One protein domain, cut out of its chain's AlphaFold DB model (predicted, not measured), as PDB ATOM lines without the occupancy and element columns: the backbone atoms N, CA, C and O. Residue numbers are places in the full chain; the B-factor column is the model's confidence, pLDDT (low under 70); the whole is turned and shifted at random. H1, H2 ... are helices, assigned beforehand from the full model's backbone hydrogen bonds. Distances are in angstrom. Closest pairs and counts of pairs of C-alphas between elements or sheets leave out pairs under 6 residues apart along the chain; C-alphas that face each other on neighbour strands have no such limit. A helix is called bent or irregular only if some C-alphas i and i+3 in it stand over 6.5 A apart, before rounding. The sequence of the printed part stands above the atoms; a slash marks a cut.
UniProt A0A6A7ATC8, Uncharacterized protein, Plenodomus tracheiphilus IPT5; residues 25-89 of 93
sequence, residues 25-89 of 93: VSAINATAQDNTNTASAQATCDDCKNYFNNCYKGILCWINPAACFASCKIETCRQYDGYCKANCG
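What this domain is: This is residues 25 to 89 of the 93 residues of an uncharacterized protein of Plenodomus tracheiphilus IPT5 (UniProt A0A6A7ATC8). Two helices, the long H4 and the shorter H2, lie side by side and run opposite ways, with the small H3 at the turn between them where the chain folds back. H4 kinks sharply near residue 80, and a long unnamed stretch, residues 32 to 44, leads from H2 to H1, whose residues 25 to 30 stick out. The printed part has 65 residues with four named helices, in the order H1, H2, H3, H4, and no named strand; the class is all helix. The whole is flat, spanning 32 by 29 by 14 A, and only just compact, close to loose, with a radius of gyration of the C-alphas of 12.6 A.

How they stand to each other: H4, residues 65 to 87, touches H2, residues 45 to 56, at a shallow tilt of 25 degrees, opposite ways. Their closest C-alphas, those of Cys 55 and Cys 72, are 5.7 A apart. H3, residues 59 to 63, touches H4 only at the corner by their link, with residues 67 to 69 of H4 alone; the closest C-alphas, those of Cys 61 and Cys 68, are 5.0 A apart. H2 and H3 meet only through their link. H1, residues 25 to 31, is apart from H2, H3 and H4. Every O i to N i+4 pair is within hydrogen-bond range in H2, against 13 of 19 in H4, 1 of 3 in H1 and 0 of 1 in H3; the O i to N i+3 pairs within range are 3 of 4 in H1 and 2 of 2 in H3.

Where its parts are: H4 is 26.0 A long, has a kink of 107 degrees near residue 80 and is irregular, with C-alphas 81 and 84 8.2 A apart; it ends with C-alpha 87 at (232.649, 130.335, 14.879). H2 measures 16.5 A, H3 7.1 A and H1 10.8 A. H1 begins with C-alpha 25 at (219.556, 127.311, 47.020).

The domain as a whole: The two C-alphas farthest apart, those of Ser 40 and Ile 63, are 35.7 A apart. The printed part has no cut. The link from H1 to H2 is long; those from H2 to H3 and H3 to H4 are tight. The mean pLDDT of the printed part is 77.4, and residues 25 to 42 are under 70.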
ATOM      1  N   VAL A  25     218.781 127.320  48.271       44.59
ATOM      2  CA  VAL A  25     219.556 127.311  47.020       44.59
ATOM      3  C   VAL A  25     219.567 125.916  46.383       44.59
ATOM      4  O   VAL A  25     219.463 125.807  45.167       44.59
ATOM      5  N   SER A  26     219.553 124.837  47.171       41.34
ATOM      6  CA  SER A  26     219.626 123.461  46.652       41.34
ATOM      7  C   SER A  26     218.355 122.979  45.934       41.34
ATOM      8  O   SER A  26     218.449 122.150  45.032       41.34
ATOM      9  N   ALA A  27     217.170 123.502  46.275       41.19
ATOM     10  CA  ALA A  27     215.914 123.124  45.607       41.19
ATOM     11  C   ALA A  27     215.623 123.947  44.338       41.19
ATOM     12  O   ALA A  27     214.875 123.498  43.472       41.19
ATOM     13  N   ILE A  28     216.249 125.119  44.192       44.16
ATOM     14  CA  ILE A  28     216.287 125.870  42.924       44.16
ATOM     15  C   ILE A  28     217.403 125.306  42.014       44.16
ATOM     16  O   ILE A  28     217.307 125.367  40.787       44.16
ATOM     17  N   ASN A  29     218.414 124.652  42.600       42.00
ATOM     18  CA  ASN A  29     219.542 124.053  41.887       42.00
ATOM     19  C   ASN A  29     219.247 122.750  41.124       42.00
ATOM     20  O   ASN A  29     220.127 122.283  40.410       42.00
ATOM     21  N   ALA A  30     218.039 122.179  41.185       39.34
ATOM     22  CA  ALA A  30     217.684 121.049  40.312       39.34
ATOM     23  C   ALA A  30     217.522 121.456  38.828       39.34
ATOM     24  O   ALA A  30     217.394 120.600  37.956       39.34
ATOM     25  N   THR A  31     217.578 122.758  38.533       44.59
ATOM     26  CA  THR A  31     217.743 123.315  37.179       44.59
ATOM     27  C   THR A  31     218.861 124.354  37.114       44.59
ATOM     28  O   THR A  31     218.933 125.128  36.162       44.59
ATOM     29  N   ALA A  32     219.766 124.373  38.096       44.28
ATOM     30  CA  ALA A  32     221.046 125.033  37.908       44.28
ATOM     31  C   ALA A  32     221.919 124.063  37.125       44.28
ATOM     32  O   ALA A  32     222.561 123.180  37.687       44.28
ATOM     33  N   GLN A  33     221.818 124.213  35.807       49.56
ATOM     34  CA  GLN A  33     222.920 124.128  34.866       49.56
ATOM     35  C   GLN A  33     224.211 123.696  35.558       49.56
ATOM     36  O   GLN A  33     224.868 124.492  36.238       49.56
ATOM     37  N   ASP A  34     224.510 122.409  35.400       39.25
ATOM     38  CA  ASP A  34     225.833 121.852  35.580       39.25
ATOM     39  C   ASP A  34     226.765 122.677  34.683       39.25
ATOM     40  O   ASP A  34     226.950 122.413  33.498       39.25
ATOM     41  N   ASN A  35     227.264 123.781  35.237       54.69
ATOM     42  CA  ASN A  35     228.378 124.537  34.708       54.69
ATOM     43  C   ASN A  35     229.618 123.711  35.033       54.69
ATOM     44  O   ASN A  35     230.482 124.120  35.814       54.69
ATOM     45  N   THR A  36     229.681 122.510  34.460       45.16
ATOM     46  CA  THR A  36     230.914 121.760  34.347       45.16
ATOM     47  C   THR A  36     231.792 122.610  33.456       45.16
ATOM     48  O   THR A  36     231.669 122.672  32.235       45.16
ATOM     49  N   ASN A  37     232.644 123.363  34.136       54.50
ATOM     50  CA  ASN A  37     233.741 124.121  33.591       54.50
ATOM     51  C   ASN A  37     234.752 123.100  33.045       54.50
ATOM     52  O   ASN A  37     235.809 122.862  33.628       54.50
ATOM     53  N   THR A  38     234.402 122.418  31.951       46.50
ATOM     54  CA  THR A  38     235.359 121.670  31.145       46.50
ATOM     55  C   THR A  38     236.119 122.702  30.334       46.50
ATOM     56  O   THR A  38     235.850 122.958  29.163       46.50
ATOM     57  N   ALA A  39     237.069 123.341  31.007       48.88
ATOM     58  CA  ALA A  39     238.128 124.050  30.337       48.88
ATOM     59  C   ALA A  39     238.781 123.110  29.306       48.88
ATOM     60  O   ALA A  39     239.248 122.020  29.640       48.88
ATOM     61  N   SER A  40     238.876 123.598  28.068       48.31
ATOM     62  CA  SER A  40     239.905 123.261  27.073       48.31
ATOM     63  C   SER A  40     239.796 121.974  26.238       48.31
ATOM     64  O   SER A  40     240.812 121.461  25.778       48.31
ATOM     65  N   ALA A  41     238.588 121.530  25.893       58.28
ATOM     66  CA  ALA A  41     238.364 121.010  24.539       58.28
ATOM     67  C   ALA A  41     237.647 122.114  23.758       58.28
ATOM     68  O   ALA A  41     236.656 122.655  24.243       58.28
ATOM     69  N   GLN A  42     238.190 122.528  22.614       66.81
ATOM     70  CA  GLN A  42     237.565 123.544  21.764       66.81
ATOM     71  C   GLN A  42     236.126 123.096  21.477       66.81
ATOM     72  O   GLN A  42     235.937 122.033  20.887       66.81
ATOM     73  N   ALA A  43     235.133 123.855  21.953       81.88
ATOM     74  CA  ALA A  43     233.735 123.569  21.657       81.88
ATOM     75  C   ALA A  43     233.545 123.504  20.137       81.88
ATOM     76  O   ALA A  43     234.288 124.139  19.390       81.88
ATOM     77  N   THR A  44     232.580 122.724  19.677       89.81
ATOM     78  CA  THR A  44     232.208 122.617  18.267       89.81
ATOM     79  C   THR A  44     230.838 123.243  18.034       89.81
ATOM     80  O   THR A  44     230.074 123.500  18.966       89.81
ATOM     81  N   CYS A  45     230.480 123.472  16.772       89.06
ATOM     82  CA  CYS A  45     229.135 123.950  16.445       89.06
ATOM     83  C   CYS A  45     228.037 122.939  16.799       89.06
ATOM     84  O   CYS A  45     226.907 123.336  17.083       89.06
ATOM     85  N   ASP A  46     228.367 121.648  16.851       91.81
ATOM     86  CA  ASP A  46     227.428 120.621  17.295       91.81
ATOM     87  C   ASP A  46     227.172 120.707  18.805       91.81
ATOM     88  O   ASP A  46     226.041 120.496  19.246       91.81
ATOM     89  N   ASP A  47     228.171 121.106  19.595       91.31
ATOM     90  CA  ASP A  47     227.997 121.361  21.029       91.31
ATOM     91  C   ASP A  47     227.045 122.540  21.269       91.31
ATOM     92  O   ASP A  47     226.131 122.446  22.091       91.31
ATOM     93  N   CYS A  48     227.183 123.612  20.485       90.88
ATOM     94  CA  CYS A  48     226.270 124.758  20.502       90.88
ATOM     95  C   CYS A  48     224.828 124.344  20.166       90.88
ATOM     96  O   CYS A  48     223.895 124.648  20.912       90.88
ATOM     97  N   LYS A  49     224.641 123.565  19.091       91.31
ATOM     98  CA  LYS A  49     223.324 123.028  18.700       91.31
ATOM     99  C   LYS A  49     222.725 122.136  19.777       91.31
ATOM    100  O   LYS A  49     221.531 122.225  20.065       91.31
ATOM    101  N   ASN A  50     223.535 121.275  20.383       92.81
ATOM    102  CA  ASN A  50     223.086 120.397  21.455       92.81
ATOM    103  C   ASN A  50     222.672 121.186  22.696       92.81
ATOM    104  O   ASN A  50     221.626 120.887  23.276       92.81
ATOM    105  N   TYR A  51     223.434 122.214  23.068       91.81
ATOM    106  CA  TYR A  51     223.079 123.105  24.166       91.81
ATOM    107  C   TYR A  51     221.737 123.801  23.906       91.81
ATOM    108  O   TYR A  51     220.828 123.704  24.735       91.81
ATOM    109  N   PHE A  52     221.563 124.397  22.722       92.25
ATOM    110  CA  PHE A  52     220.297 125.015  22.322       92.25
ATOM    111  C   PHE A  52     219.131 124.021  22.395       92.25
ATOM    112  O   PHE A  52     218.107 124.296  23.022       92.25
ATOM    113  N   ASN A  53     219.293 122.837  21.800       91.94
ATOM    114  CA  ASN A  53     218.260 121.803  21.779       91.94
ATOM    115  C   ASN A  53     217.880 121.340  23.186       91.94
ATOM    116  O   ASN A  53     216.710 121.072  23.452       91.94
ATOM    117  N   ASN A  54     218.851 121.232  24.090       91.94
ATOM    118  CA  ASN A  54     218.592 120.857  25.475       91.94
ATOM    119  C   ASN A  54     217.885 121.977  26.240       91.94
ATOM    120  O   ASN A  54     216.930 121.692  26.961       91.94
ATOM    121  N   CYS A  55     218.271 123.234  26.018       91.06
ATOM    122  CA  CYS A  55     217.558 124.386  26.562       91.06
ATOM    123  C   CYS A  55     216.097 124.415  26.079       91.06
ATOM    124  O   CYS A  55     215.169 124.503  26.886       91.06
ATOM    125  N   TYR A  56     215.871 124.237  24.775       89.44
ATOM    126  CA  TYR A  56     214.544 124.325  24.162       89.44
ATOM    127  C   TYR A  56     213.603 123.166  24.531       89.44
ATOM    128  O   TYR A  56     212.383 123.285  24.428       89.44
ATOM    129  N   LYS A  57     214.146 122.042  25.012       91.62
ATOM    130  CA  LYS A  57     213.360 120.922  25.562       91.62
ATOM    131  C   LYS A  57     212.796 121.204  26.959       91.62
ATOM    132  O   LYS A  57     211.991 120.410  27.447       91.62
ATOM    133  N   GLY A  58     213.208 122.291  27.612       87.06
ATOM    134  CA  GLY A  58     212.756 122.641  28.954       87.06
ATOM    135  C   GLY A  58     211.241 122.849  29.045       87.06
ATOM    136  O   GLY A  58     210.596 123.339  28.119       87.06
ATOM    137  N   ILE A  59     210.651 122.527  30.200       81.31
ATOM    138  CA  ILE A  59     209.196 122.647  30.413       81.31
ATOM    139  C   ILE A  59     208.686 124.089  30.261       81.31
ATOM    140  O   ILE A  59     207.560 124.315  29.825       81.31
ATOM    141  N   LEU A  60     209.535 125.080  30.544       79.75
ATOM    142  CA  LEU A  60     209.226 126.501  30.352       79.75
ATOM    143  C   LEU A  60     208.995 126.851  28.871       79.75
ATOM    144  O   LEU A  60     208.211 127.746  28.558       79.75
ATOM    145  N   CYS A  61     209.616 126.103  27.959       86.19
ATOM    146  CA  CYS A  61     209.498 126.295  26.516       86.19
ATOM    147  C   CYS A  61     208.157 125.811  25.967       86.19
ATOM    148  O   CYS A  61     207.701 126.314  24.946       86.19
ATOM    149  N   TRP A  62     207.476 124.909  26.679       87.25
ATOM    150  CA  TRP A  62     206.111 124.504  26.344       87.25
ATOM    151  C   TRP A  62     205.086 125.594  26.661       87.25
ATOM    152  O   TRP A  62     204.073 125.710  25.976       87.25
ATOM    153  N   ILE A  63     205.348 126.396  27.694       89.62
ATOM    154  CA  ILE A  63     204.436 127.449  28.156       89.62
ATOM    155  C   ILE A  63     204.557 128.689  27.266       89.62
ATOM    156  O   ILE A  63     203.553 129.313  26.928       89.62
ATOM    157  N   ASN A  64     205.783 129.052  26.876       89.62
ATOM    158  CA  ASN A  64     206.030 130.160  25.958       89.62
ATOM    159  C   ASN A  64     207.201 129.841  25.008       89.62
ATOM    160  O   ASN A  64     208.355 130.165  25.310       89.62
ATOM    161  N   PRO A  65     206.917 129.231  23.845       89.50
ATOM    162  CA  PRO A  65     207.956 128.759  22.936       89.50
ATOM    163  C   PRO A  65     208.743 129.899  22.290       89.50
ATOM    164  O   PRO A  65     209.939 129.747  22.063       89.50
ATOM    165  N   ALA A  66     208.115 131.047  22.019       90.31
ATOM    166  CA  ALA A  66     208.788 132.184  21.395       90.31
ATOM    167  C   ALA A  66     209.790 132.847  22.350       90.31
ATOM    168  O   ALA A  66     210.934 133.103  21.974       90.31
ATOM    169  N   ALA A  67     209.381 133.082  23.603       88.94
ATOM    170  CA  ALA A  67     210.272 133.648  24.611       88.94
ATOM    171  C   ALA A  67     211.400 132.672  24.974       88.94
ATOM    172  O   ALA A  67     212.553 133.088  25.056       88.94
ATOM    173  N   CYS A  68     211.093 131.377  25.127       90.94
ATOM    174  CA  CYS A  68     212.132 130.379  25.364       90.94
ATOM    175  C   CYS A  68     213.124 130.300  24.195       90.94
ATOM    176  O   CYS A  68     214.323 130.278  24.445       90.94
ATOM    177  N   PHE A  69     212.663 130.315  22.939       90.69
ATOM    178  CA  PHE A  69     213.558 130.287  21.776       90.69
ATOM    179  C   PHE A  69     214.587 131.424  21.829       90.69
ATOM    180  O   PHE A  69     215.785 131.183  21.691       90.69
ATOM    181  N   ALA A  70     214.132 132.655  22.083       90.38
ATOM    182  CA  ALA A  70     215.009 133.819  22.178       90.38
ATOM    183  C   ALA A  70     215.999 133.713  23.351       90.38
ATOM    184  O   ALA A  70     217.185 133.988  23.176       90.38
ATOM    185  N   SER A  71     215.534 133.280  24.526       91.19
ATOM    186  CA  SER A  71     216.400 133.085  25.694       91.19
ATOM    187  C   SER A  71     217.432 131.984  25.460       91.19
ATOM    188  O   SER A  71     218.617 132.214  25.669       91.19
ATOM    189  N   CYS A  72     217.013 130.819  24.955       91.38
ATOM    190  CA  CYS A  72     217.916 129.717  24.633       91.38
ATOM    191  C   CYS A  72     218.947 130.109  23.583       91.38
ATOM    192  O   CYS A  72     220.098 129.697  23.708       91.38
ATOM    193  N   LYS A  73     218.575 130.946  22.604       90.44
ATOM    194  CA  LYS A  73     219.556 131.516  21.684       90.44
ATOM    195  C   LYS A  73     220.604 132.352  22.420       90.44
ATOM    196  O   LYS A  73     221.795 132.090  22.352       90.44
ATOM    197  N   ILE A  74     220.170 133.332  23.214       90.62
ATOM    198  CA  ILE A  74     221.089 134.221  23.948       90.62
ATOM    199  C   ILE A  74     222.035 133.434  24.867       90.62
ATOM    200  O   ILE A  74     223.229 133.736  24.908       90.62
ATOM    201  N   GLU A  75     221.517 132.434  25.579       90.31
ATOM    202  CA  GLU A  75     222.316 131.551  26.433       90.31
ATOM    203  C   GLU A  75     223.323 130.742  25.600       90.31
ATOM    204  O   GLU A  75     224.510 130.743  25.913       90.31
ATOM    205  N   THR A  76     222.897 130.145  24.481       91.12
ATOM    206  CA  THR A  76     223.790 129.408  23.567       91.12
ATOM    207  C   THR A  76     224.880 130.315  22.987       91.12
ATOM    208  O   THR A  76     226.045 129.926  22.941       91.12
ATOM    209  N   CYS A  77     224.548 131.554  22.602       89.06
ATOM    210  CA  CYS A  77     225.519 132.542  22.122       89.06
ATOM    211  C   CYS A  77     226.580 132.910  23.167       89.06
ATOM    212  O   CYS A  77     227.669 133.334  22.787       89.06
ATOM    213  N   ARG A  78     226.236 132.858  24.461       88.50
ATOM    214  CA  ARG A  78     227.130 133.196  25.583       88.50
ATOM    215  C   ARG A  78     227.906 131.989  26.088       88.50
ATOM    216  O   ARG A  78     228.962 132.160  26.695       88.50
ATOM    217  N   GLN A  79     227.397 130.791  25.823       86.94
ATOM    218  CA  GLN A  79     228.042 129.549  26.196       86.94
ATOM    219  C   GLN A  79     229.403 129.406  25.503       86.94
ATOM    220  O   GLN A  79     229.645 129.965  24.429       86.94
ATOM    221  N   TYR A  80     230.305 128.659  26.142       86.38
ATOM    222  CA  TYR A  80     231.658 128.409  25.636       86.38
ATOM    223  C   TYR A  80     232.434 129.703  25.328       86.38
ATOM    224  O   TYR A  80     233.125 129.794  24.317       86.38
ATOM    225  N   ASP A  81     232.284 130.718  26.185       86.00
ATOM    226  CA  ASP A  81     232.958 132.021  26.067       86.00
ATOM    227  C   ASP A  81     232.704 132.728  24.720       86.00
ATOM    228  O   ASP A  81     233.579 133.339  24.109       86.00
ATOM    229  N   GLY A  82     231.479 132.602  24.199       86.19
ATOM    230  CA  GLY A  82     231.097 133.212  22.926       86.19
ATOM    231  C   GLY A  82     231.577 132.460  21.682       86.19
ATOM    232  O   GLY A  82     231.388 132.965  20.568       86.19
ATOM    233  N   TYR A  83     232.146 131.257  21.835       88.06
ATOM    234  CA  TYR A  83     232.602 130.423  20.719       88.06
ATOM    235  C   TYR A  83     231.516 130.246  19.651       88.06
ATOM    236  O   TYR A  83     231.798 130.435  18.467       88.06
ATOM    237  N   CYS A  84     230.282 129.935  20.062       87.75
ATOM    238  CA  CYS A  84     229.180 129.630  19.149       87.75
ATOM    239  C   CYS A  84     228.884 130.799  18.206       87.75
ATOM    240  O   CYS A  84     228.813 130.636  16.989       87.75
ATOM    241  N   LYS A  85     228.822 132.012  18.758       89.00
ATOM    242  CA  LYS A  85     228.623 133.227  17.968       89.00
ATOM    243  C   LYS A  85     229.809 133.522  17.050       89.00
ATOM    244  O   LYS A  85     229.605 133.954  15.919       89.00
ATOM    245  N   ALA A  86     231.031 133.324  17.539       88.62
ATOM    246  CA  ALA A  86     232.245 133.656  16.800       88.62
ATOM    247  C   ALA A  86     232.551 132.680  15.651       88.62
ATOM    248  O   ALA A  86     233.095 133.107  14.636       88.62
ATOM    249  N   ASN A  87     232.207 131.395  15.795       88.62
ATOM    250  CA  ASN A  87     232.649 130.335  14.879       88.62
ATOM    251  C   ASN A  87     231.510 129.683  14.085       88.62
ATOM    252  O   ASN A  87     231.746 129.221  12.973       88.62
ATOM    253  N   CYS A  88     230.289 129.665  14.623       87.19
ATOM    254  CA  CYS A  88     229.134 129.006  14.001       87.19
ATOM    255  C   CYS A  88     228.125 130.016  13.431       87.19
ATOM    256  O   CYS A  88     227.272 129.668  12.620       87.19
ATOM    257  N   GLY A  89     228.259 131.291  13.807       82.06
ATOM    258  CA  GLY A  89     227.388 132.371  13.356       82.06
ATOM    259  C   GLY A  89     226.085 132.454  14.146       82.06
ATOM    260  O   GLY A  89     225.754 131.586  14.947       82.06
TER     261      GLY A  89